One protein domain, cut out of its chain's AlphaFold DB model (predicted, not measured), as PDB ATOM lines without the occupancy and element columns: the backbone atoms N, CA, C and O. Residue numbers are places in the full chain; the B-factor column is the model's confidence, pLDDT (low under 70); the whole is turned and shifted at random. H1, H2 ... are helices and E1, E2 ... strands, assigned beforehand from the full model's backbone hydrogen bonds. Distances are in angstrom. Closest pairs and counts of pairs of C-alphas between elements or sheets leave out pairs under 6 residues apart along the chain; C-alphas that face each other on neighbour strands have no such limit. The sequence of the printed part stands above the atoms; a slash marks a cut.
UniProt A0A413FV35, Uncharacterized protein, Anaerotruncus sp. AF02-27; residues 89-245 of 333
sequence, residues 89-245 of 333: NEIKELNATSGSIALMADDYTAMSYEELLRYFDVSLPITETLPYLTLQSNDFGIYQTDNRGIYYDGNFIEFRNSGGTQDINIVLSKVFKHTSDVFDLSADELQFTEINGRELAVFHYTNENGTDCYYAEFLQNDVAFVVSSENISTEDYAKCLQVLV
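What this domain is: This is residues 89 to 245 of the 333 residues of an uncharacterized protein of Anaerotruncus sp. AF02-27 (UniProt A0A413FV35). A seven-stranded antiparallel sheet, strongly twisted and curled like part of a barrel, forms a wall, with H1 and H3 packed on its inner side and the short H2 beside H3. At one end of the long axis a small three-stranded sheet extends the body, with E4 running on into E5 of the large sheet, while two long unnamed stretches, residues 89 to 107 and 174 to 191, pass on the side away from the helices. The 157 printed residues include three named helices and ten named strands, in the order E1 H1 H2 E2 E3 E4 E5 E6 E7 E8 E9 E10 H3. The large sheet runs E2 - E5 - E6 - E10 - E9 - E8 - E7 and the small one E1 - E3 - E4, both antiparallel, and the class is mixed, helices and strands. The whole is compact, with a radius of gyration of the C-alphas of 16.0 A and spans of 48 by 34 by 34 A.

Where its parts are: Begin with the large sheet, crossing it from edge to edge: E2 is residues 133 to 135, E5 is 155 to 161 at 20.0 A, E6 is 167 to 173 at 19.9 A, E10 is 223 to 230 at 23.1 A, E9 is 212 to 220 at 26.4 A, E8 is 198 to 206 at 25.8 A, and E7 is 192 to 195. Find C-alpha 212 at (4.836, -29.470, 38.412), where E9 begins; it runs to C-alpha 220 at (-3.897, -50.718, 25.470). The small sheet holds E1, residues 108 to 111, E3, residues 140 to 145 at 17.1 A, and E4, residues 149 to 152. The helices are H1, residues 113 to 120 at 10.8 A, H2, residues 126 to 129, and H3, residues 234 to 244 at 15.4 A, which ends at C-alpha 244 at (-8.289, -43.480, 30.211).

How they stand to each other: Look first at E10, an inner strand: N 169 of E6 and O 228 are 2.8 A apart, and N 225 and O 218 of E9 are also 2.8 A apart, both within hydrogen-bond range. E7, E8, E9 and E10 form a meander, each strand the antiparallel neighbour of the one before. E8 pairs with E9 through N 203 and O 215, 2.8 A, and with E7 through N 193 and O 200, 2.8 A. On the other side of E6, the hairpin E5 and E6 has N 157 and O 170 at 2.8 A, and the edge strand E2 has N 134 and O 160 of E5 at 2.9 A. H1 and H3 make two layers with this sheet, helices on one face of it. H3 has its C-alpha of Gln 242 6.1 A from that of Ile 195 in E7, their closest pair. H1 has a height over the sheet of 9.3 A and lies over E5 and E6, only just, with 3 of its 8 C-alphas over each. H2 only grazes the sheet with its residues 126 to 128, and it touches H3, the closest C-alphas being those of Ile 126 and Cys 240, 6.5 A apart. H1 is also on the small sheet, its closest C-alphas with E3 being those of Leu 116 and Phe 140, 6.8 A apart. There N 109 of E1 and O 142 of E3 are 2.8 A apart, and N 143 and O 152 of the hairpin E3 and E4 are 2.8 A apart. E4 runs on into E5 across a break of 2 residues, at 41 degrees. In H1 and H3 every O i to N i+4 pair is within hydrogen-bond range; H2 is too short for such a pair.

The domain as a whole: The two C-alphas farthest apart are those of Asp 146 and Asp 188, at 48.6 A. The printed part has no cut. The link from E6 to E7, 18 residues, is long, and the other links are tight. Residues 89 to 90 pair in parallel with residues 203 to 204 of E8. The mean pLDDT of the printed part is 89.3, and confidence is low, under 70, at residues 95 to 101, 178 to 184 and 187.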
ATOM      1  N   ASN A  89       7.045 -42.057  40.846       92.81
ATOM      2  CA  ASN A  89       8.456 -42.245  40.550       92.81
ATOM      3  C   ASN A  89       9.068 -40.895  40.185       92.81
ATOM      4  O   ASN A  89       8.738 -40.312  39.152       92.81
ATOM      5  N   GLU A  90       9.947 -40.386  41.040       92.00
ATOM      6  CA  GLU A  90      10.618 -39.113  40.793       92.00
ATOM      7  C   GLU A  90      11.665 -39.271  39.689       92.00
ATOM      8  O   GLU A  90      12.568 -40.108  39.795       92.00
ATOM      9  N   ILE A  91      11.570 -38.442  38.654       87.38
ATOM     10  CA  ILE A  91      12.576 -38.325  37.595       87.38
ATOM     11  C   ILE A  91      13.057 -36.880  37.518       87.38
ATOM     12  O   ILE A  91      12.351 -35.940  37.880       87.38
ATOM     13  N   LYS A  92      14.288 -36.688  37.049       82.69
ATOM     14  CA  LYS A  92      14.872 -35.346  36.960       82.69
ATOM     15  C   LYS A  92      14.189 -34.498  35.884       82.69
ATOM     16  O   LYS A  92      13.862 -33.340  36.119       82.69
ATOM     17  N   GLU A  93      14.032 -35.076  34.701       73.12
ATOM     18  CA  GLU A  93      13.406 -34.485  33.523       73.12
ATOM     19  C   GLU A  93      13.052 -35.607  32.540       73.12
ATOM     20  O   GLU A  93      13.642 -36.690  32.590       73.12
ATOM     21  N   LEU A  94      12.111 -35.357  31.630       71.44
ATOM     22  CA  LEU A  94      11.886 -36.249  30.495       71.44
ATOM     23  C   LEU A  94      13.091 -36.166  29.555       71.44
ATOM     24  O   LEU A  94      13.296 -35.149  28.891       71.44
ATOM     25  N   ASN A  95      13.872 -37.241  29.460       59.91
ATOM     26  CA  ASN A  95      14.966 -37.336  28.499       59.91
ATOM     27  C   ASN A  95      14.431 -37.774  27.126       59.91
ATOM     28  O   ASN A  95      14.748 -38.845  26.613       59.91
ATOM     29  N   ALA A  96      13.572 -36.942  26.532       53.44
ATOM     30  CA  ALA A  96      12.975 -37.218  25.234       53.44
ATOM     31  C   ALA A  96      14.038 -37.128  24.127       53.44
ATOM     32  O   ALA A  96      14.225 -36.088  23.485       53.44
ATOM     33  N   THR A  97      14.737 -38.234  23.867       47.19
ATOM     34  CA  THR A  97      15.556 -38.365  22.663       47.19
ATOM     35  C   THR A  97      14.617 -38.346  21.461       47.19
ATOM     36  O   THR A  97      13.971 -39.328  21.114       47.19
ATOM     37  N   SER A  98      14.496 -37.183  20.824       50.28
ATOM     38  CA  SER A  98      13.587 -37.002  19.695       50.28
ATOM     39  C   SER A  98      14.115 -37.739  18.463       50.28
ATOM     40  O   SER A  98      15.033 -37.272  17.778       50.28
ATOM     41  N   GLY A  99      13.505 -38.880  18.144       51.97
ATOM     42  CA  GLY A  99      13.692 -39.548  16.863       51.97
ATOM     43  C   GLY A  99      13.246 -38.629  15.726       51.97
ATOM     44  O   GLY A  99      12.060 -38.359  15.550       51.97
ATOM     45  N   SER A 100      14.191 -38.116  14.939       56.78
ATOM     46  CA  SER A 100      13.852 -37.289  13.778       56.78
ATOM     47  C   SER A 100      13.322 -38.174  12.652       56.78
ATOM     48  O   SER A 100      14.098 -38.813  11.942       56.78
ATOM     49  N   ILE A 101      12.003 -38.189  12.463       69.75
ATOM     50  CA  ILE A 101      11.374 -38.774  11.279       69.75
ATOM     51  C   ILE A 101      11.065 -37.678  10.255       69.75
ATOM     52  O   ILE A 101      10.478 -36.642  10.566       69.75
ATOM     53  N   ALA A 102      11.483 -37.892   9.007       78.44
ATOM     54  CA  ALA A 102      11.126 -37.006   7.908       78.44
ATOM     55  C   ALA A 102       9.698 -37.326   7.447       78.44
ATOM     56  O   ALA A 102       9.464 -38.344   6.793       78.44
ATOM     57  N   LEU A 103       8.750 -36.462   7.809       86.12
ATOM     58  CA  LEU A 103       7.351 -36.562   7.403       86.12
ATOM     59  C   LEU A 103       7.111 -35.716   6.150       86.12
ATOM     60  O   LEU A 103       7.446 -34.530   6.114       86.12
ATOM     61  N   MET A 104       6.551 -36.331   5.111       87.75
ATOM     62  CA  MET A 104       6.260 -35.655   3.853       87.75
ATOM     63  C   MET A 104       4.839 -35.103   3.901       87.75
ATOM     64  O   MET A 104       3.897 -35.845   4.154       87.75
ATOM     65  N   ALA A 105       4.674 -33.806   3.640       88.69
ATOM     66  CA  ALA A 105       3.353 -33.170   3.670       88.69
ATOM     67  C   ALA A 105       2.365 -33.804   2.673       88.69
ATOM     68  O   ALA A 105       1.174 -33.869   2.959       88.69
ATOM     69  N   ASP A 106       2.864 -34.304   1.539       93.06
ATOM     70  CA  ASP A 106       2.051 -34.974   0.516       93.06
ATOM     71  C   ASP A 106       1.492 -36.331   0.990       93.06
ATOM     72  O   ASP A 106       0.505 -36.807   0.435       93.06
ATOM     73  N   ASP A 107       2.087 -36.925   2.030       94.44
ATOM     74  CA  ASP A 107       1.667 -38.210   2.600       94.44
ATOM     75  C   ASP A 107       0.624 -38.023   3.723       94.44
ATOM     76  O   ASP A 107       0.093 -39.005   4.249       94.44
ATOM     77  N   TYR A 108       0.331 -36.776   4.117       95.00
ATOM     78  CA  TYR A 108      -0.550 -36.461   5.238       95.00
ATOM     79  C   TYR A 108      -2.031 -36.561   4.861       95.00
ATOM     80  O   TYR A 108      -2.522 -35.895   3.950       95.00
ATOM     81  N   THR A 109      -2.769 -37.356   5.628       95.88
ATOM     82  CA  THR A 109      -4.227 -37.442   5.579       95.88
ATOM     83  C   THR A 109      -4.793 -36.872   6.873       95.88
ATOM     84  O   THR A 109      -4.644 -37.482   7.931       95.88
ATOM     85  N   ALA A 110      -5.429 -35.703   6.782       96.44
ATOM     86  CA  ALA A 110      -6.090 -35.060   7.913       96.44
ATOM     87  C   ALA A 110      -7.324 -35.851   8.379       96.44
ATOM     88  O   ALA A 110      -7.991 -36.505   7.575       96.44
ATOM     89  N   MET A 111      -7.639 -35.737   9.663       96.75
ATOM     90  CA  MET A 111      -8.796 -36.330  10.324       96.75
ATOM     91  C   MET A 111      -9.453 -35.313  11.258       96.75
ATOM     92  O   MET A 111      -8.785 -34.456  11.837       96.75
ATOM     93  N   SER A 112     -10.770 -35.417  11.432       97.12
ATOM     94  CA  SER A 112     -11.454 -34.757  12.547       97.12
ATOM     95  C   SER A 112     -11.089 -35.419  13.879       97.12
ATOM     96  O   SER A 112     -10.579 -36.541  13.916       97.12
ATOM     97  N   TYR A 113     -11.401 -34.758  14.994       96.94
ATOM     98  CA  TYR A 113     -11.231 -35.357  16.318       96.94
ATOM     99  C   TYR A 113     -12.042 -36.658  16.465       96.94
ATOM    100  O   TYR A 113     -11.541 -37.666  16.949       96.94
ATOM    101  N   GLU A 114     -13.280 -36.694  15.970       97.12
ATOM    102  CA  GLU A 114     -14.117 -37.895  16.012       97.12
ATOM    103  C   GLU A 114     -13.592 -39.012  15.103       97.12
ATOM    104  O   GLU A 114     -13.791 -40.190  15.402       97.12
ATOM    105  N   GLU A 115     -12.967 -38.667  13.976       97.94
ATOM    106  CA  GLU A 115     -12.296 -39.635  13.105       97.94
ATOM    107  C   GLU A 115     -11.032 -40.188  13.761       97.94
ATOM    108  O   GLU A 115     -10.810 -41.393  13.691       97.94
ATOM    109  N   LEU A 116     -10.268 -39.350  14.468       97.31
ATOM    110  CA  LEU A 116      -9.110 -39.760  15.257       97.31
ATOM    111  C   LEU A 116      -9.498 -40.764  16.351       97.31
ATOM    112  O   LEU A 116      -8.904 -41.839  16.440       97.31
ATOM    113  N   LEU A 117     -10.523 -40.442  17.148       97.56
ATOM    114  CA  LEU A 117     -11.027 -41.332  18.199       97.56
ATOM    115  C   LEU A 117     -11.481 -42.679  17.620       97.56
ATOM    116  O   LEU A 117     -11.162 -43.727  18.173       97.56
ATOM    117  N   ARG A 118     -12.162 -42.670  16.464       97.81
ATOM    118  CA  ARG A 118     -12.555 -43.897  15.747       97.81
ATOM    119  C   ARG A 118     -11.367 -44.658  15.164       97.81
ATOM    120  O   ARG A 118     -11.392 -45.882  15.160       97.81
ATOM    121  N   TYR A 119     -10.357 -43.960  14.650       96.50
ATOM    122  CA  TYR A 119      -9.152 -44.580  14.101       96.50
ATOM    123  C   TYR A 119      -8.401 -45.347  15.189       96.50
ATOM    124  O   TYR A 119      -7.971 -46.476  14.945       96.50
ATOM    125  N   PHE A 120      -8.278 -44.770  16.386       95.56
ATOM    126  CA  PHE A 120      -7.644 -45.428  17.525       95.56
ATOM    127  C   PHE A 120      -8.566 -46.382  18.289       95.56
ATOM    128  O   PHE A 120      -8.046 -47.254  18.971       95.56
ATOM    129  N   ASP A 121      -9.883 -46.286  18.101       96.19
ATOM    130  CA  ASP A 121     -10.903 -47.002  18.880       96.19
ATOM    131  C   ASP A 121     -10.828 -46.665  20.379       96.19
ATOM    132  O   ASP A 121     -10.759 -47.532  21.244       96.19
ATOM    133  N   VAL A 122     -10.781 -45.363  20.682       96.50
ATOM    134  CA  VAL A 122     -10.602 -44.840  22.044       96.50
ATOM    135  C   VAL A 122     -11.649 -43.786  22.393       96.50
ATOM    136  O   VAL A 122     -12.238 -43.141  21.526       96.50
ATOM    137  N   SER A 123     -11.831 -43.566  23.693       96.00
ATOM    138  CA  SER A 123     -12.577 -42.438  24.248       96.00
ATOM    139  C   SER A 123     -11.657 -41.634  25.161       96.00
ATOM    140  O   SER A 123     -10.975 -42.214  26.001       96.00
ATOM    141  N   LEU A 124     -11.658 -40.306  25.024       97.31
ATOM    142  CA  LEU A 124     -10.849 -39.397  25.843       97.31
ATOM    143  C   LEU A 124     -11.767 -38.413  26.594       97.31
ATOM    144  O   LEU A 124     -11.893 -37.261  26.172       97.31
ATOM    145  N   PRO A 125     -12.442 -38.839  27.679       97.44
ATOM    146  CA  PRO A 125     -13.449 -38.037  28.379       97.44
ATOM    147  C   PRO A 125     -12.820 -36.995  29.328       97.44
ATOM    148  O   PRO A 125     -13.213 -36.859  30.490       97.44
ATOM    149  N   ILE A 126     -11.772 -36.299  28.876       97.81
ATOM    150  CA  ILE A 126     -10.972 -35.399  29.719       97.81
ATOM    151  C   ILE A 126     -11.762 -34.153  30.111       97.81
ATOM    152  O   ILE A 126     -11.706 -33.750  31.266       97.81
ATOM    153  N   THR A 127     -12.537 -33.566  29.198       97.25
ATOM    154  CA  THR A 127     -13.374 -32.399  29.515       97.25
ATOM    155  C   THR A 127     -14.545 -32.773  30.423       97.25
ATOM    156  O   THR A 127     -14.939 -31.986  31.276       97.25
ATOM    157  N   GLU A 128     -15.093 -33.979  30.303       97.69
ATOM    158  CA  GLU A 128     -16.121 -34.479  31.216       97.69
ATOM    159  C   GLU A 128     -15.555 -34.712  32.623       97.69
ATOM    160  O   GLU A 128     -16.217 -34.401  33.612       97.69
ATOM    161  N   THR A 129     -14.323 -35.224  32.703       97.44
ATOM    162  CA  THR A 129     -13.628 -35.534  33.964       97.44
ATOM    163  C   THR A 129     -13.111 -34.276  34.654       97.44
ATOM    164  O   THR A 129     -13.280 -34.107  35.860       97.44
ATOM    165  N   LEU A 130     -12.522 -33.359  33.884       98.00
ATOM    166  CA  LEU A 130     -11.973 -32.080  34.326       98.00
ATOM    167  C   LEU A 130     -12.621 -30.938  33.518       98.00
ATOM    168  O   LEU A 130     -12.029 -30.449  32.554       98.00
ATOM    169  N   PRO A 131     -13.809 -30.439  33.923       97.94
ATOM    170  CA  PRO A 131     -14.584 -29.452  33.152       97.94
ATOM    171  C   PRO A 131     -13.906 -28.101  32.924       97.94
ATOM    172  O   PRO A 131     -14.376 -27.290  32.127       97.94
ATOM    173  N   TYR A 132     -12.820 -27.828  33.647       97.69
ATOM    174  CA  TYR A 132     -12.012 -26.629  33.457       97.69
ATOM    175  C   TYR A 132     -10.991 -26.766  32.317       97.69
ATOM    176  O   TYR A 132     -10.391 -25.757  31.947       97.69
ATOM    177  N   LEU A 133     -10.797 -27.968  31.762       98.31
ATOM    178  CA  LEU A 133      -9.950 -28.235  30.604       98.31
ATOM    179  C   LEU A 133     -10.797 -28.430  29.344       98.31
ATOM    180  O   LEU A 133     -11.790 -29.157  29.330       98.31
ATOM    181  N   THR A 134     -10.367 -27.807  28.253       97.81
ATOM    182  CA  THR A 134     -11.032 -27.896  26.948       97.81
ATOM    183  C   THR A 134     -10.035 -28.297  25.876       97.81
ATOM    184  O   THR A 134      -8.884 -27.857  25.920       97.81
ATOM    185  N   LEU A 135     -10.475 -29.111  24.915       97.56
ATOM    186  CA  LEU A 135      -9.665 -29.514  23.767       97.56
ATOM    187  C   LEU A 135      -9.138 -28.281  23.014       97.56
ATOM    188  O   LEU A 135      -9.924 -27.419  22.615       97.56
ATOM    189  N   GLN A 136      -7.822 -28.212  22.821       96.50
ATOM    190  CA  GLN A 136      -7.148 -27.155  22.060       96.50
ATOM    191  C   GLN A 136      -6.643 -27.636  20.699       96.50
ATOM    192  O   GLN A 136      -6.660 -26.866  19.737       96.50
ATOM    193  N   SER A 137      -6.197 -28.894  20.606       91.50
ATOM    194  CA  SER A 137      -5.677 -29.462  19.359       91.50
ATOM    195  C   SER A 137      -6.756 -29.517  18.275       91.50
ATOM    196  O   SER A 137      -7.894 -29.918  18.525       91.50
ATOM    197  N   ASN A 138      -6.385 -29.145  17.052       90.25
ATOM    198  CA  ASN A 138      -7.273 -29.124  15.886       90.25
ATOM    199  C   ASN A 138      -6.666 -29.768  14.627       90.25
ATOM    200  O   ASN A 138      -7.385 -29.948  13.645       90.25
ATOM    201  N   ASP A 139      -5.387 -30.141  14.673       90.31
ATOM    202  CA  ASP A 139      -4.652 -30.738  13.563       90.31
ATOM    203  C   ASP A 139      -4.350 -32.211  13.877       90.31
ATOM    204  O   ASP A 139      -3.387 -32.533  14.574       90.31
ATOM    205  N   PHE A 140      -5.182 -33.112  13.353       95.50
ATOM    206  CA  PHE A 140      -5.039 -34.559  13.531       95.50
ATOM    207  C   PHE A 140      -4.907 -35.260  12.190       95.50
ATOM    208  O   PHE A 140      -5.514 -34.845  11.204       95.50
ATOM    209  N   GLY A 141      -4.133 -36.338  12.131       95.19
ATOM    210  CA  GLY A 141      -4.002 -37.109  10.903       95.19
ATOM    211  C   GLY A 141      -2.934 -38.187  10.949       95.19
ATOM    212  O   GLY A 141      -2.309 -38.446  11.974       95.19
ATOM    213  N   ILE A 142      -2.734 -38.822   9.802       95.44
ATOM    214  CA  ILE A 142      -1.760 -39.898   9.603       95.44
ATOM    215  C   ILE A 142      -0.910 -39.620   8.377       95.44
ATOM    216  O   ILE A 142      -1.341 -38.919   7.464       95.44
ATOM    217  N   TYR A 143       0.270 -40.223   8.336       93.38
ATOM    218  CA  TYR A 143       1.124 -40.227   7.162       93.38
ATOM    219  C   TYR A 143       1.162 -41.619   6.549       93.38
ATOM    220  O   TYR A 143       1.516 -42.604   7.209       93.38
ATOM    221  N   GLN A 144       0.797 -41.695   5.274       94.06
ATOM    222  CA  GLN A 144       0.681 -42.955   4.558       94.06
ATOM    223  C   GLN A 144       1.028 -42.824   3.079       94.06
ATOM    224  O   GLN A 144       0.873 -41.771   2.472       94.06
ATOM    225  N   THR A 145       1.461 -43.934   2.485       92.19
ATOM    226  CA  THR A 145       1.653 -44.058   1.033       92.19
ATOM    227  C   THR A 145       1.167 -45.419   0.561       92.19
ATOM    228  O   THR A 145       1.231 -46.387   1.319       92.19
ATOM    229  N   ASP A 146       0.795 -45.542  -0.714       90.75
ATOM    230  CA  ASP A 146       0.400 -46.831  -1.308       90.75
ATOM    231  C   ASP A 146       1.476 -47.921  -1.143       90.75
ATOM    232  O   ASP A 146       1.166 -49.106  -1.031       90.75
ATOM    233  N   ASN A 147       2.756 -47.527  -1.107       89.75
ATOM    234  CA  ASN A 147       3.884 -48.456  -1.034       89.75
ATOM    235  C   ASN A 147       4.239 -48.890   0.395       89.75
ATOM    236  O   ASN A 147       4.757 -49.990   0.578       89.75
ATOM    237  N   ARG A 148       4.044 -48.019   1.392       83.25
ATOM    238  CA  ARG A 148       4.456 -48.268   2.789       83.25
ATOM    239  C   ARG A 148       3.277 -48.526   3.726       83.25
ATOM    240  O   ARG A 148       3.513 -48.923   4.860       83.25
ATOM    241  N   GLY A 149       2.046 -48.288   3.274       91.06
ATOM    242  CA  GLY A 149       0.905 -48.137   4.169       91.06
ATOM    243  C   GLY A 149       1.087 -46.922   5.079       91.06
ATOM    244  O   GLY A 149       1.785 -45.966   4.724       91.06
ATOM    245  N   ILE A 150       0.466 -46.979   6.256       91.69
ATOM    246  CA  ILE A 150       0.629 -45.988   7.324       91.69
ATOM    247  C   ILE A 150       2.011 -46.180   7.944       91.69
ATOM    248  O   ILE A 150       2.333 -47.267   8.418       91.69
ATOM    249  N   TYR A 151       2.834 -45.135   7.930       88.56
ATOM    250  CA  TYR A 151       4.188 -45.188   8.489       88.56
ATOM    251  C   TYR A 151       4.392 -44.238   9.674       88.56
ATOM    252  O   TYR A 151       5.429 -44.308  10.330       88.56
ATOM    253  N   TYR A 152       3.427 -43.354   9.940       89.38
ATOM    254  CA  TYR A 152       3.384 -42.529  11.141       89.38
ATOM    255  C   TYR A 152       1.944 -42.127  11.448       89.38
ATOM    256  O   TYR A 152       1.231 -41.632  10.575       89.38
ATOM    257  N   ASP A 153       1.538 -42.299  12.696       92.00
ATOM    258  CA  ASP A 153       0.207 -41.953  13.184       92.00
ATOM    259  C   ASP A 153       0.222 -41.332  14.585       92.00
ATOM    260  O   ASP A 153      -0.830 -41.208  15.201       92.00
ATOM    261  N   GLY A 154       1.384 -40.898  15.076       91.12
ATOM    262  CA  GLY A 154       1.481 -40.179  16.344       91.12
ATOM    263  C   GLY A 154       0.652 -38.893  16.314       91.12
ATOM    264  O   GLY A 154       0.909 -38.010  15.497       91.12
ATOM    265  N   ASN A 155      -0.343 -38.782  17.192       92.81
ATOM    266  CA  ASN A 155      -1.196 -37.597  17.305       92.81
ATOM    267  C   ASN A 155      -1.145 -37.033  18.720       92.81
ATOM    268  O   ASN A 155      -1.289 -37.790  19.672       92.81
ATOM    269  N   PHE A 156      -0.979 -35.713  18.836       91.56
ATOM    270  CA  PHE A 156      -0.908 -34.982  20.103       91.56
ATOM    271  C   PHE A 156      -2.230 -34.255  20.388       91.56
ATOM    272  O   PHE A 156      -2.660 -33.378  19.632       91.56
ATOM    273  N   ILE A 157      -2.877 -34.618  21.490       96.31
ATOM    274  CA  ILE A 157      -4.171 -34.096  21.921       96.31
ATOM    275  C   ILE A 157      -3.978 -33.316  23.226       96.31
ATOM    276  O   ILE A 157      -3.740 -33.911  24.273       96.31
ATOM    277  N   GLU A 158      -4.099 -31.989  23.162       97.12
ATOM    278  CA  GLU A 158      -3.981 -31.092  24.316       97.12
ATOM    279  C   GLU A 158      -5.361 -30.675  24.832       97.12
ATOM    280  O   GLU A 158      -6.193 -30.154  24.081       97.12
ATOM    281  N   PHE A 159      -5.569 -30.833  26.138       98.25
ATOM    282  CA  PHE A 159      -6.688 -30.263  26.877       98.25
ATOM    283  C   PHE A 159      -6.159 -29.234  27.864       98.25
ATOM    284  O   PHE A 159      -5.416 -29.576  28.778       98.25
ATOM    285  N   ARG A 160      -6.576 -27.978  27.715       98.12
ATOM    286  CA  ARG A 160      -6.009 -26.853  28.464       98.12
ATOM    287  C   ARG A 160      -7.084 -25.992  29.101       98.12
ATOM    288  O   ARG A 160      -8.195 -25.860  28.574       98.12
ATOM    289  N   ASN A 161      -6.740 -25.387  30.233       97.62
ATOM    290  CA  ASN A 161      -7.595 -24.408  30.886       97.62
ATOM    291  C   ASN A 161      -7.619 -23.069  30.128       97.62
ATOM    292  O   ASN A 161      -6.700 -22.716  29.394       97.62
ATOM    293  N   SER A 162      -8.646 -22.249  30.353       94.38
ATOM    294  CA  SER A 162      -8.759 -20.937  29.692       94.38
ATOM    295  C   SER A 162      -7.611 -19.967  30.018       94.38
ATOM    296  O   SER A 162      -7.400 -18.991  29.299       94.38
ATOM    297  N   GLY A 163      -6.892 -20.205  31.121       91.31
ATOM    298  CA  GLY A 163      -5.735 -19.420  31.546       91.31
ATOM    299  C   GLY A 163      -4.433 -19.775  30.825       91.31
ATOM    300  O   GLY A 163      -3.485 -18.997  30.911       91.31
ATOM    301  N   GLY A 164      -4.385 -20.915  30.131       92.31
ATOM    302  CA  GLY A 164      -3.183 -21.443  29.492       92.31
ATOM    303  C   GLY A 164      -2.075 -21.833  30.467       92.31
ATOM    304  O   GLY A 164      -0.904 -21.705  30.137       92.31
ATOM    305  N   THR A 165      -2.439 -22.224  31.688       93.50
ATOM    306  CA  THR A 165      -1.486 -22.556  32.757       93.50
ATOM    307  C   THR A 165      -1.557 -24.004  33.201       93.50
ATOM    308  O   THR A 165      -0.687 -24.421  33.953       93.50
ATOM    309  N   GLN A 166      -2.618 -24.720  32.835       97.12
ATOM    310  CA  GLN A 166      -2.844 -26.104  33.227       97.12
ATOM    311  C   GLN A 166      -3.265 -26.895  32.002       97.12
ATOM    312  O   GLN A 166      -4.203 -26.469  31.313       97.12
ATOM    313  N   ASP A 167      -2.621 -28.030  31.766       97.19
ATOM    314  CA  ASP A 167      -3.005 -28.923  30.683       97.19
ATOM    315  C   ASP A 167      -2.736 -30.401  30.966       97.19
ATOM    316  O   ASP A 167      -1.919 -30.775  31.807       97.19
ATOM    317  N   ILE A 168      -3.508 -31.222  30.255       97.94
ATOM    318  CA  ILE A 168      -3.301 -32.652  30.057       97.94
ATOM    319  C   ILE A 168      -3.006 -32.843  28.574       97.94
ATOM    320  O   ILE A 168      -3.804 -32.436  27.725       97.94
ATOM    321  N   ASN A 169      -1.897 -33.506  28.274       95.88
ATOM    322  CA  ASN A 169      -1.510 -33.876  26.925       95.88
ATOM    323  C   ASN A 169      -1.562 -35.390  26.778       95.88
ATOM    324  O   ASN A 169      -1.085 -36.127  27.640       95.88
ATOM    325  N   ILE A 170      -2.139 -35.848  25.674       95.69
ATOM    326  CA  ILE A 170      -2.233 -37.264  25.341       95.69
ATOM    327  C   ILE A 170      -1.612 -37.465  23.967       95.69
ATOM    328  O   ILE A 170      -2.001 -36.789  23.015       95.69
ATOM    329  N   VAL A 171      -0.676 -38.400  23.844       93.00
ATOM    330  CA  VAL A 171      -0.211 -38.892  22.545       93.00
ATOM    331  C   VAL A 171      -0.760 -40.285  22.304       93.00
ATOM    332  O   VAL A 171      -0.636 -41.159  23.162       93.00
ATOM    333  N   LEU A 172      -1.359 -40.477  21.128       93.44
ATOM    334  CA  LEU A 172      -1.852 -41.767  20.651       93.44
ATOM    335  C   LEU A 172      -1.050 -42.231  19.441       93.44
ATOM    336  O   LEU A 172      -0.747 -41.425  18.558       93.44
ATOM    337  N   SER A 173      -0.734 -43.526  19.384       91.50
ATOM    338  CA  SER A 173      -0.011 -44.114  18.252       91.50
ATOM    339  C   SER A 173      -0.207 -45.629  18.136       91.50
ATOM    340  O   SER A 173      -0.170 -46.341  19.141       91.50
ATOM    341  N   LYS A 174      -0.374 -46.149  16.913       90.25
ATOM    342  CA  LYS A 174      -0.329 -47.590  16.614       90.25
ATOM    343  C   LYS A 174       0.965 -47.963  15.908       90.25
ATOM    344  O   LYS A 174       1.473 -49.049  16.143       90.25
ATOM    345  N   VAL A 175       1.533 -47.109  15.063       84.81
ATOM    346  CA  VAL A 175       2.691 -47.472  14.231       84.81
ATOM    347  C   VAL A 175       3.994 -46.948  14.823       84.81
ATOM    348  O   VAL A 175       4.957 -47.699  14.960       84.81
ATOM    349  N   PHE A 176       4.041 -45.666  15.189       75.56
ATOM    350  CA  PHE A 176       5.253 -45.023  15.709       75.56
ATOM    351  C   PHE A 176       5.122 -44.785  17.215       75.56
ATOM    352  O   PHE A 176       4.738 -43.700  17.649       75.56
ATOM    353  N   LYS A 177       5.322 -45.842  18.007       74.19
ATOM    354  CA  LYS A 177       4.935 -45.873  19.427       74.19
ATOM    355  C   LYS A 177       5.931 -45.229  20.392       74.19
ATOM    356  O   LYS A 177       5.536 -44.859  21.487       74.19
ATOM    357  N   HIS A 178       7.191 -45.074  19.994       63.81
ATOM    358  CA  HIS A 178       8.208 -44.454  20.840       63.81
ATOM    359  C   HIS A 178       8.170 -42.936  20.670       63.81
ATOM    360  O   HIS A 178       8.484 -42.417  19.598       63.81
ATOM    361  N   THR A 179       7.763 -42.226  21.718       53.12
ATOM    362  CA  THR A 179       7.691 -40.756  21.718       53.12
ATOM    363  C   THR A 179       8.747 -40.122  22.607       53.12
ATOM    364  O   THR A 179       9.248 -39.049  22.278       53.12
ATOM    365  N   SER A 180       9.098 -40.798  23.697       55.03
ATOM    366  CA  SER A 180      10.075 -40.359  24.682       55.03
ATOM    367  C   SER A 180      10.812 -41.579  25.200       55.03
ATOM    368  O   SER A 180      10.231 -42.658  25.288       55.03
ATOM    369  N   ASP A 181      12.055 -41.377  25.606       57.94
ATOM    370  CA  ASP A 181      12.712 -42.305  26.501       57.94
ATOM    371  C   ASP A 181      12.732 -41.682  27.905       57.94
ATOM    372  O   ASP A 181      12.908 -40.470  28.069       57.94
ATOM    373  N   VAL A 182      12.538 -42.496  28.937       57.84
ATOM    374  CA  VAL A 182      12.679 -42.075  30.335       57.84
ATOM    375  C   VAL A 182      13.808 -42.915  30.910       57.84
ATOM    376  O   VAL A 182      13.693 -44.133  30.944       57.84
ATOM    377  N   PHE A 183      14.915 -42.275  31.289       61.09
ATOM    378  CA  PHE A 183      16.154 -43.000  31.601       61.09
ATOM    379  C   PHE A 183      16.653 -42.836  33.039       61.09
ATOM    380  O   PHE A 183      17.433 -43.666  33.489       61.09
ATOM    381  N   ASP A 184      16.221 -41.804  33.772       67.50
ATOM    382  CA  ASP A 184      16.857 -41.457  35.048       67.50
ATOM    383  C   ASP A 184      15.844 -41.390  36.203       67.50
ATOM    384  O   ASP A 184      15.266 -40.334  36.493       67.50
ATOM    385  N   LEU A 185      15.670 -42.517  36.905       74.12
ATOM    386  CA  LEU A 185      15.021 -42.539  38.217       74.12
ATOM    387  C   LEU A 185      15.881 -41.811  39.248       74.12
ATOM    388  O   LEU A 185      17.076 -42.053  39.387       74.12
ATOM    389  N   SER A 186      15.241 -40.934  40.015       72.75
ATOM    390  CA  SER A 186      15.842 -40.328  41.208       72.75
ATOM    391  C   SER A 186      15.592 -41.152  42.477       72.75
ATOM    392  O   SER A 186      16.213 -40.884  43.505       72.75
ATOM    393  N   ALA A 187      14.667 -42.114  42.421       69.56
ATOM    394  CA  ALA A 187      14.326 -43.019  43.513       69.56
ATOM    395  C   ALA A 187      15.117 -44.336  43.438       69.56
ATOM    396  O   ALA A 187      15.590 -44.720  42.373       69.56
ATOM    397  N   ASP A 188      15.219 -45.035  44.573       71.12
ATOM    398  CA  ASP A 188      15.976 -46.291  44.689       71.12
ATOM    399  C   ASP A 188      15.272 -47.495  44.029       71.12
ATOM    400  O   ASP A 188      15.926 -48.486  43.712       71.12
ATOM    401  N   GLU A 189      13.945 -47.444  43.865       84.12
ATOM    402  CA  GLU A 189      13.147 -48.551  43.328       84.12
ATOM    403  C   GLU A 189      11.916 -48.033  42.576       84.12
ATOM    404  O   GLU A 189      11.201 -47.156  43.073       84.12
ATOM    405  N   LEU A 190      11.645 -48.624  41.410       89.31
ATOM    406  CA  LEU A 190      10.455 -48.345  40.611       89.31
ATOM    407  C   LEU A 190       9.181 -48.805  41.341       89.31
ATOM    408  O   LEU A 190       9.063 -49.949  41.774       89.31
ATOM    409  N   GLN A 191       8.205 -47.910  41.448       91.69
ATOM    410  CA  GLN A 191       6.916 -48.136  42.094       91.69
ATOM    411  C   GLN A 191       5.781 -48.181  41.066       91.69
ATOM    412  O   GLN A 191       5.783 -47.443  40.079       91.69
ATOM    413  N   PHE A 192       4.757 -48.986  41.348       92.25
ATOM    414  CA  PHE A 192       3.570 -49.116  40.502       92.25
ATOM    415  C   PHE A 192       2.317 -48.623  41.210       92.25
ATOM    416  O   PHE A 192       2.129 -48.845  42.405       92.25
ATOM    417  N   THR A 193       1.433 -47.984  40.455       93.19
ATOM    418  CA  THR A 193       0.084 -47.618  40.884       93.19
ATOM    419  C   THR A 193      -0.913 -48.599  40.276       93.19
ATOM    420  O   THR A 193      -0.928 -48.785  39.061       93.19
ATOM    421  N   GLU A 194      -1.775 -49.201  41.098       93.25
ATOM    422  CA  GLU A 194      -2.906 -49.987  40.597       93.25
ATOM    423  C   GLU A 194      -4.005 -49.043  40.081       93.25
ATOM    424  O   GLU A 194      -4.621 -48.303  40.850       93.25
ATOM    425  N   ILE A 195      -4.265 -49.077  38.775       92.81
ATOM    426  CA  ILE A 195      -5.318 -48.307  38.111       92.81
ATOM    427  C   ILE A 195      -6.205 -49.288  37.354       92.81
ATOM    428  O   ILE A 195      -5.769 -49.957  36.422       92.81
ATOM    429  N   ASN A 196      -7.460 -49.410  37.790       92.25
ATOM    430  CA  ASN A 196      -8.448 -50.324  37.208       92.25
ATOM    431  C   ASN A 196      -7.951 -51.784  37.063       92.25
ATOM    432  O   ASN A 196      -8.330 -52.494  36.128       92.25
ATOM    433  N   GLY A 197      -7.128 -52.248  38.012       89.19
ATOM    434  CA  GLY A 197      -6.550 -53.597  38.022       89.19
ATOM    435  C   GLY A 197      -5.310 -53.778  37.140       89.19
ATOM    436  O   GLY A 197      -4.931 -54.920  36.896       89.19
ATOM    437  N   ARG A 198      -4.709 -52.686  36.650       90.81
ATOM    438  CA  ARG A 198      -3.432 -52.655  35.921       90.81
ATOM    439  C   ARG A 198      -2.373 -51.948  36.765       90.81
ATOM    440  O   ARG A 198      -2.674 -50.933  37.384       90.81
ATOM    441  N   GLU A 199      -1.153 -52.471  36.798       92.12
ATOM    442  CA  GLU A 199      -0.032 -51.895  37.554       92.12
ATOM    443  C   GLU A 199       0.796 -50.973  36.650       92.12
ATOM    444  O   GLU A 199       1.622 -51.450  35.873       92.12
ATOM    445  N   LEU A 200       0.573 -49.658  36.741       92.50
ATOM    446  CA  LEU A 200       1.219 -48.652  35.891       92.50
ATOM    447  C   LEU A 200       2.303 -47.879  36.640       92.50
ATOM    448  O   LEU A 200       2.097 -47.446  37.777       92.50
ATOM    449  N   ALA A 201       3.439 -47.652  35.981       92.75
ATOM    450  CA  ALA A 201       4.421 -46.688  36.452       92.75
ATOM    451  C   ALA A 201       3.894 -45.268  36.200       92.75
ATOM    452  O   ALA A 201       3.470 -44.926  35.094       92.75
ATOM    453  N   VAL A 202       3.904 -44.438  37.242       94.50
ATOM    454  CA  VAL A 202       3.554 -43.019  37.143       94.50
ATOM    455  C   VAL A 202       4.741 -42.205  37.607       94.50
ATOM    456  O   VAL A 202       5.296 -42.466  38.673       94.50
ATOM    457  N   PHE A 203       5.128 -41.226  36.806       93.06
ATOM    458  CA  PHE A 203       6.296 -40.400  37.043       93.06
ATOM    459  C   PHE A 203       5.893 -38.981  37.406       93.06
ATOM    460  O   PHE A 203       4.874 -38.462  36.942       93.06
ATOM    461  N   HIS A 204       6.725 -38.363  38.229       94.31
ATOM    462  CA  HIS A 204       6.619 -36.972  38.627       94.31
ATOM    463  C   HIS A 204       7.965 -36.283  38.402       94.31
ATOM    464  O   HIS A 204       9.022 -36.889  38.591       94.31
ATOM    465  N   TYR A 205       7.920 -35.035  37.943       91.50
ATOM    466  CA  TYR A 205       9.103 -34.208  37.757       91.50
ATOM    467  C   TYR A 205       8.747 -32.728  37.756       91.50
ATOM    468  O   TYR A 205       7.602 -32.322  37.562       91.50
ATOM    469  N   THR A 206       9.770 -31.898  37.928       91.19
ATOM    470  CA  THR A 206       9.674 -30.455  37.719       91.19
ATOM    471  C   THR A 206      10.384 -30.112  36.414       91.19
ATOM    472  O   THR A 206      11.580 -30.367  36.288       91.19
ATOM    473  N   ASN A 207       9.671 -29.545  35.438       85.94
ATOM    474  CA  ASN A 207      10.285 -29.176  34.157       85.94
ATOM    475  C   ASN A 207      11.249 -27.977  34.305       85.94
ATOM    476  O   ASN A 207      11.320 -27.333  35.355       85.94
ATOM    477  N   GLU A 208      11.972 -27.627  33.237       83.50
ATOM    478  CA  GLU A 208      12.957 -26.529  33.241       83.50
ATOM    479  C   GLU A 208      12.381 -25.167  33.684       83.50
ATOM    480  O   GLU A 208      13.111 -24.309  34.188       83.50
ATOM    481  N   ASN A 209      11.068 -24.968  33.529       85.19
ATOM    482  CA  ASN A 209      10.362 -23.746  33.912       85.19
ATOM    483  C   ASN A 209       9.898 -23.746  35.381       85.19
ATOM    484  O   ASN A 209       9.301 -22.765  35.832       85.19
ATOM    485  N   GLY A 210      10.174 -24.809  36.142       88.81
ATOM    486  CA  GLY A 210       9.708 -24.958  37.520       88.81
ATOM    487  C   GLY A 210       8.259 -25.437  37.633       88.81
ATOM    488  O   GLY A 210       7.647 -25.244  38.682       88.81
ATOM    489  N   THR A 211       7.688 -25.993  36.562       91.44
ATOM    490  CA  THR A 211       6.300 -26.473  36.528       91.44
ATOM    491  C   THR A 211       6.199 -27.910  37.023       91.44
ATOM    492  O   THR A 211       6.998 -28.759  36.632       91.44
ATOM    493  N   ASP A 212       5.201 -28.154  37.875       94.69
ATOM    494  CA  ASP A 212       4.836 -29.470  38.412       94.69
ATOM    495  C   ASP A 212       4.245 -30.330  37.293       94.69
ATOM    496  O   ASP A 212       3.274 -29.912  36.648       94.69
ATOM    497  N   CYS A 213       4.851 -31.485  37.027       94.69
ATOM    498  CA  CYS A 213       4.493 -32.325  35.895       94.69
ATOM    499  C   CYS A 213       4.323 -33.787  36.307       94.69
ATOM    500  O   CYS A 213       5.101 -34.326  37.093       94.69
ATOM    501  N   TYR A 214       3.345 -34.445  35.687       95.50
ATOM    502  CA  TYR A 214       3.138 -35.885  35.787       95.50
ATOM    503  C   TYR A 214       3.251 -36.517  34.406       95.50
ATOM    504  O   TYR A 214       3.035 -35.856  33.385       95.50
ATOM    505  N   TYR A 215       3.618 -37.793  34.387       93.12
ATOM    506  CA  TYR A 215       3.827 -38.550  33.165       93.12
ATOM    507  C   TYR A 215       3.506 -40.029  33.369       93.12
ATOM    508  O   TYR A 215       3.837 -40.601  34.406       93.12
ATOM    509  N   ALA A 216       2.845 -40.655  32.403       93.12
ATOM    510  CA  ALA A 216       2.597 -42.088  32.383       93.12
ATOM    511  C   ALA A 216       2.515 -42.592  30.942       93.12
ATOM    512  O   ALA A 216       2.030 -41.903  30.043       93.12
ATOM    513  N   GLU A 217       2.951 -43.826  30.747       91.75
ATOM    514  CA  GLU A 217       2.990 -44.503  29.462       91.75
ATOM    515  C   GLU A 217       2.359 -45.883  29.605       91.75
ATOM    516  O   GLU A 217       2.627 -46.590  30.573       91.75
ATOM    517  N   PHE A 218       1.501 -46.274  28.663       91.56
ATOM    518  CA  PHE A 218       0.928 -47.618  28.654       91.56
ATOM    519  C   PHE A 218       0.461 -48.037  27.262       91.56
ATOM    520  O   PHE A 218       0.111 -47.217  26.413       91.56
ATOM    521  N   LEU A 219       0.424 -49.348  27.034       89.88
ATOM    522  CA  LEU A 219      -0.151 -49.942  25.830       89.88
ATOM    523  C   LEU A 219      -1.544 -50.489  26.152       89.88
ATOM    524  O   LEU A 219      -1.719 -51.207  27.132       89.88
ATOM    525  N   GLN A 220      -2.541 -50.188  25.328       90.38
ATOM    526  CA  GLN A 220      -3.897 -50.718  25.470       90.38
ATOM    527  C   GLN A 220      -4.470 -51.007  24.090       90.38
ATOM    528  O   GLN A 220      -4.491 -50.128  23.237       90.38
ATOM    529  N   ASN A 221      -4.911 -52.246  23.857       88.88
ATOM    530  CA  ASN A 221      -5.490 -52.665  22.573       88.88
ATOM    531  C   ASN A 221      -4.591 -52.323  21.358       88.88
ATOM    532  O   ASN A 221      -5.070 -51.897  20.312       88.88
ATOM    533  N   ASP A 222      -3.271 -52.502  21.515       87.94
ATOM    534  CA  ASP A 222      -2.220 -52.151  20.537       87.94
ATOM    535  C   ASP A 222      -2.115 -50.648  20.184       87.94
ATOM    536  O   ASP A 222      -1.451 -50.265  19.217       87.94
ATOM    537  N   VAL A 223      -2.726 -49.787  21.001       91.75
ATOM    538  CA  VAL A 223      -2.576 -48.330  20.977       91.75
ATOM    539  C   VAL A 223      -1.679 -47.907  22.130       91.75
ATOM    540  O   VAL A 223      -1.919 -48.246  23.288       91.75
ATOM    541  N   ALA A 224      -0.621 -47.177  21.804       91.56
ATOM    542  CA  ALA A 224       0.230 -46.532  22.783       91.56
ATOM    543  C   ALA A 224      -0.441 -45.256  23.292       91.56
ATOM    544  O   ALA A 224      -0.894 -44.437  22.489       91.56
ATOM    545  N   PHE A 225      -0.469 -45.104  24.611       93.69
ATOM    546  CA  PHE A 225      -0.879 -43.900  25.311       93.69
ATOM    547  C   PHE A 225       0.331 -43.308  26.013       93.69
ATOM    548  O   PHE A 225       0.989 -43.978  26.808       93.69
ATOM    549  N   VAL A 226       0.566 -42.030  25.753       92.62
ATOM    550  CA  VAL A 226       1.493 -41.200  26.520       92.62
ATOM    551  C   VAL A 226       0.657 -40.102  27.132       92.62
ATOM    552  O   VAL A 226       0.064 -39.313  26.400       92.62
ATOM    553  N   VAL A 227       0.568 -40.064  28.450       95.38
ATOM    554  CA  VAL A 227      -0.220 -39.070  29.173       95.38
ATOM    555  C   VAL A 227       0.749 -38.213  29.961       95.38
ATOM    556  O   VAL A 227       1.557 -38.729  30.726       95.38
ATOM    557  N   SER A 228       0.695 -36.905  29.758       94.38
ATOM    558  CA  SER A 228       1.501 -35.950  30.506       94.38
ATOM    559  C   SER A 228       0.665 -34.761  30.945       94.38
ATOM    560  O   SER A 228      -0.440 -34.538  30.447       94.38
ATOM    561  N   SER A 229       1.166 -34.006  31.915       96.00
ATOM    562  CA  SER A 229       0.450 -32.846  32.428       96.00
ATOM    563  C   SER A 229       1.377 -31.734  32.876       96.00
ATOM    564  O   SER A 229       2.454 -32.019  33.393       96.00
ATOM    565  N   GLU A 230       0.878 -30.503  32.840       95.75
ATOM    566  CA  GLU A 230       1.515 -29.337  33.451       95.75
ATOM    567  C   GLU A 230       0.569 -28.655  34.449       95.75
ATOM    568  O   GLU A 230      -0.575 -28.338  34.119       95.75
ATOM    569  N   ASN A 231       1.042 -28.407  35.678       96.50
ATOM    570  CA  ASN A 231       0.304 -27.754  36.775       96.50
ATOM    571  C   ASN A 231      -1.095 -28.350  37.057       96.50
ATOM    572  O   ASN A 231      -2.025 -27.642  37.474       96.50
ATOM    573  N   ILE A 232      -1.264 -29.648  36.829       97.44
ATOM    574  CA  ILE A 232      -2.450 -30.401  37.238       97.44
ATOM    575  C   ILE A 232      -2.210 -30.956  38.641       97.44
ATOM    576  O   ILE A 232      -1.086 -31.285  38.995       97.44
ATOM    577  N   SER A 233      -3.248 -31.032  39.478       96.56
ATOM    578  CA  SER A 233      -3.099 -31.652  40.799       96.56
ATOM    579  C   SER A 233      -2.907 -33.166  40.668       96.56
ATOM    580  O   SER A 233      -3.471 -33.785  39.767       96.56
ATOM    581  N   THR A 234      -2.190 -33.793  41.602       96.19
ATOM    582  CA  THR A 234      -2.031 -35.259  41.627       96.19
ATOM    583  C   THR A 234      -3.383 -35.992  41.602       96.19
ATOM    584  O   THR A 234      -3.514 -37.026  40.955       96.19
ATOM    585  N   GLU A 235      -4.406 -35.446  42.275       96.31
ATOM    586  CA  GLU A 235      -5.766 -36.005  42.300       96.31
ATOM    587  C   GLU A 235      -6.432 -35.955  40.918       96.31
ATOM    588  O   GLU A 235      -7.004 -36.945  40.466       96.31
ATOM    589  N   ASP A 236      -6.345 -34.816  40.233       97.56
ATOM    590  CA  ASP A 236      -6.941 -34.651  38.908       97.56
ATOM    591  C   ASP A 236      -6.202 -35.482  37.854       97.56
ATOM    592  O   ASP A 236      -6.837 -36.082  36.988       97.56
ATOM    593  N   TYR A 237      -4.876 -35.602  37.969       98.06
ATOM    594  CA  TYR A 237      -4.100 -36.503  37.121       98.06
ATOM    595  C   TYR A 237      -4.497 -37.971  37.348       98.06
ATOM    596  O   TYR A 237      -4.702 -38.715  36.387       98.06
ATOM    597  N   ALA A 238      -4.706 -38.380  38.605       97.56
ATOM    598  CA  ALA A 238      -5.198 -39.717  38.931       97.56
ATOM    599  C   ALA A 238      -6.587 -39.991  38.330       97.56
ATOM    600  O   ALA A 238      -6.804 -41.066  37.771       97.56
ATOM    601  N   LYS A 239      -7.513 -39.022  38.389       97.06
ATOM    602  CA  LYS A 239      -8.836 -39.127  37.747       97.06
ATOM    603  C   LYS A 239      -8.719 -39.291  36.234       97.06
ATOM    604  O   LYS A 239      -9.398 -40.145  35.671       97.06
ATOM    605  N   CYS A 240      -7.829 -38.539  35.582       97.69
ATOM    606  CA  CYS A 240      -7.553 -38.710  34.154       97.69
ATOM    607  C   CYS A 240      -7.088 -40.135  33.835       97.69
ATOM    608  O   CYS A 240      -7.638 -40.769  32.938       97.69
ATOM    609  N   LEU A 241      -6.130 -40.683  34.586       97.50
ATOM    610  CA  LEU A 241      -5.689 -42.063  34.361       97.50
ATOM    611  C   LEU A 241      -6.818 -43.079  34.600       97.50
ATOM    612  O   LEU A 241      -6.971 -44.004  33.810       97.50
ATOM    613  N   GLN A 242      -7.660 -42.884  35.622       96.00
ATOM    614  CA  GLN A 242      -8.808 -43.763  35.891       96.00
ATOM    615  C   GLN A 242      -9.804 -43.848  34.732       96.00
ATOM    616  O   GLN A 242     -10.391 -44.909  34.527       96.00
ATOM    617  N   VAL A 243     -10.027 -42.756  33.999       96.69
ATOM    618  CA  VAL A 243     -10.980 -42.747  32.876       96.69
ATOM    619  C   VAL A 243     -10.353 -43.165  31.545       96.69
ATOM    620  O   VAL A 243     -11.082 -43.558  30.638       96.69
ATOM    621  N   LEU A 244      -9.024 -43.086  31.419       96.94
ATOM    622  CA  LEU A 244      -8.289 -43.480  30.211       96.94
ATOM    623  C   LEU A 244      -7.921 -44.971  30.202       96.94
ATOM    624  O   LEU A 244      -7.939 -45.612  29.151       96.94
ATOM    625  N   VAL A 245      -7.575 -45.524  31.366       95.38
ATOM    626  CA  VAL A 245      -7.085 -46.899  31.506       95.38
ATOM    627  C   VAL A 245      -8.266 -47.863  31.588       95.38
ATOM    628  O   VAL A 245      -9.065 -47.815  32.522       95.38
TER     629      VAL A 245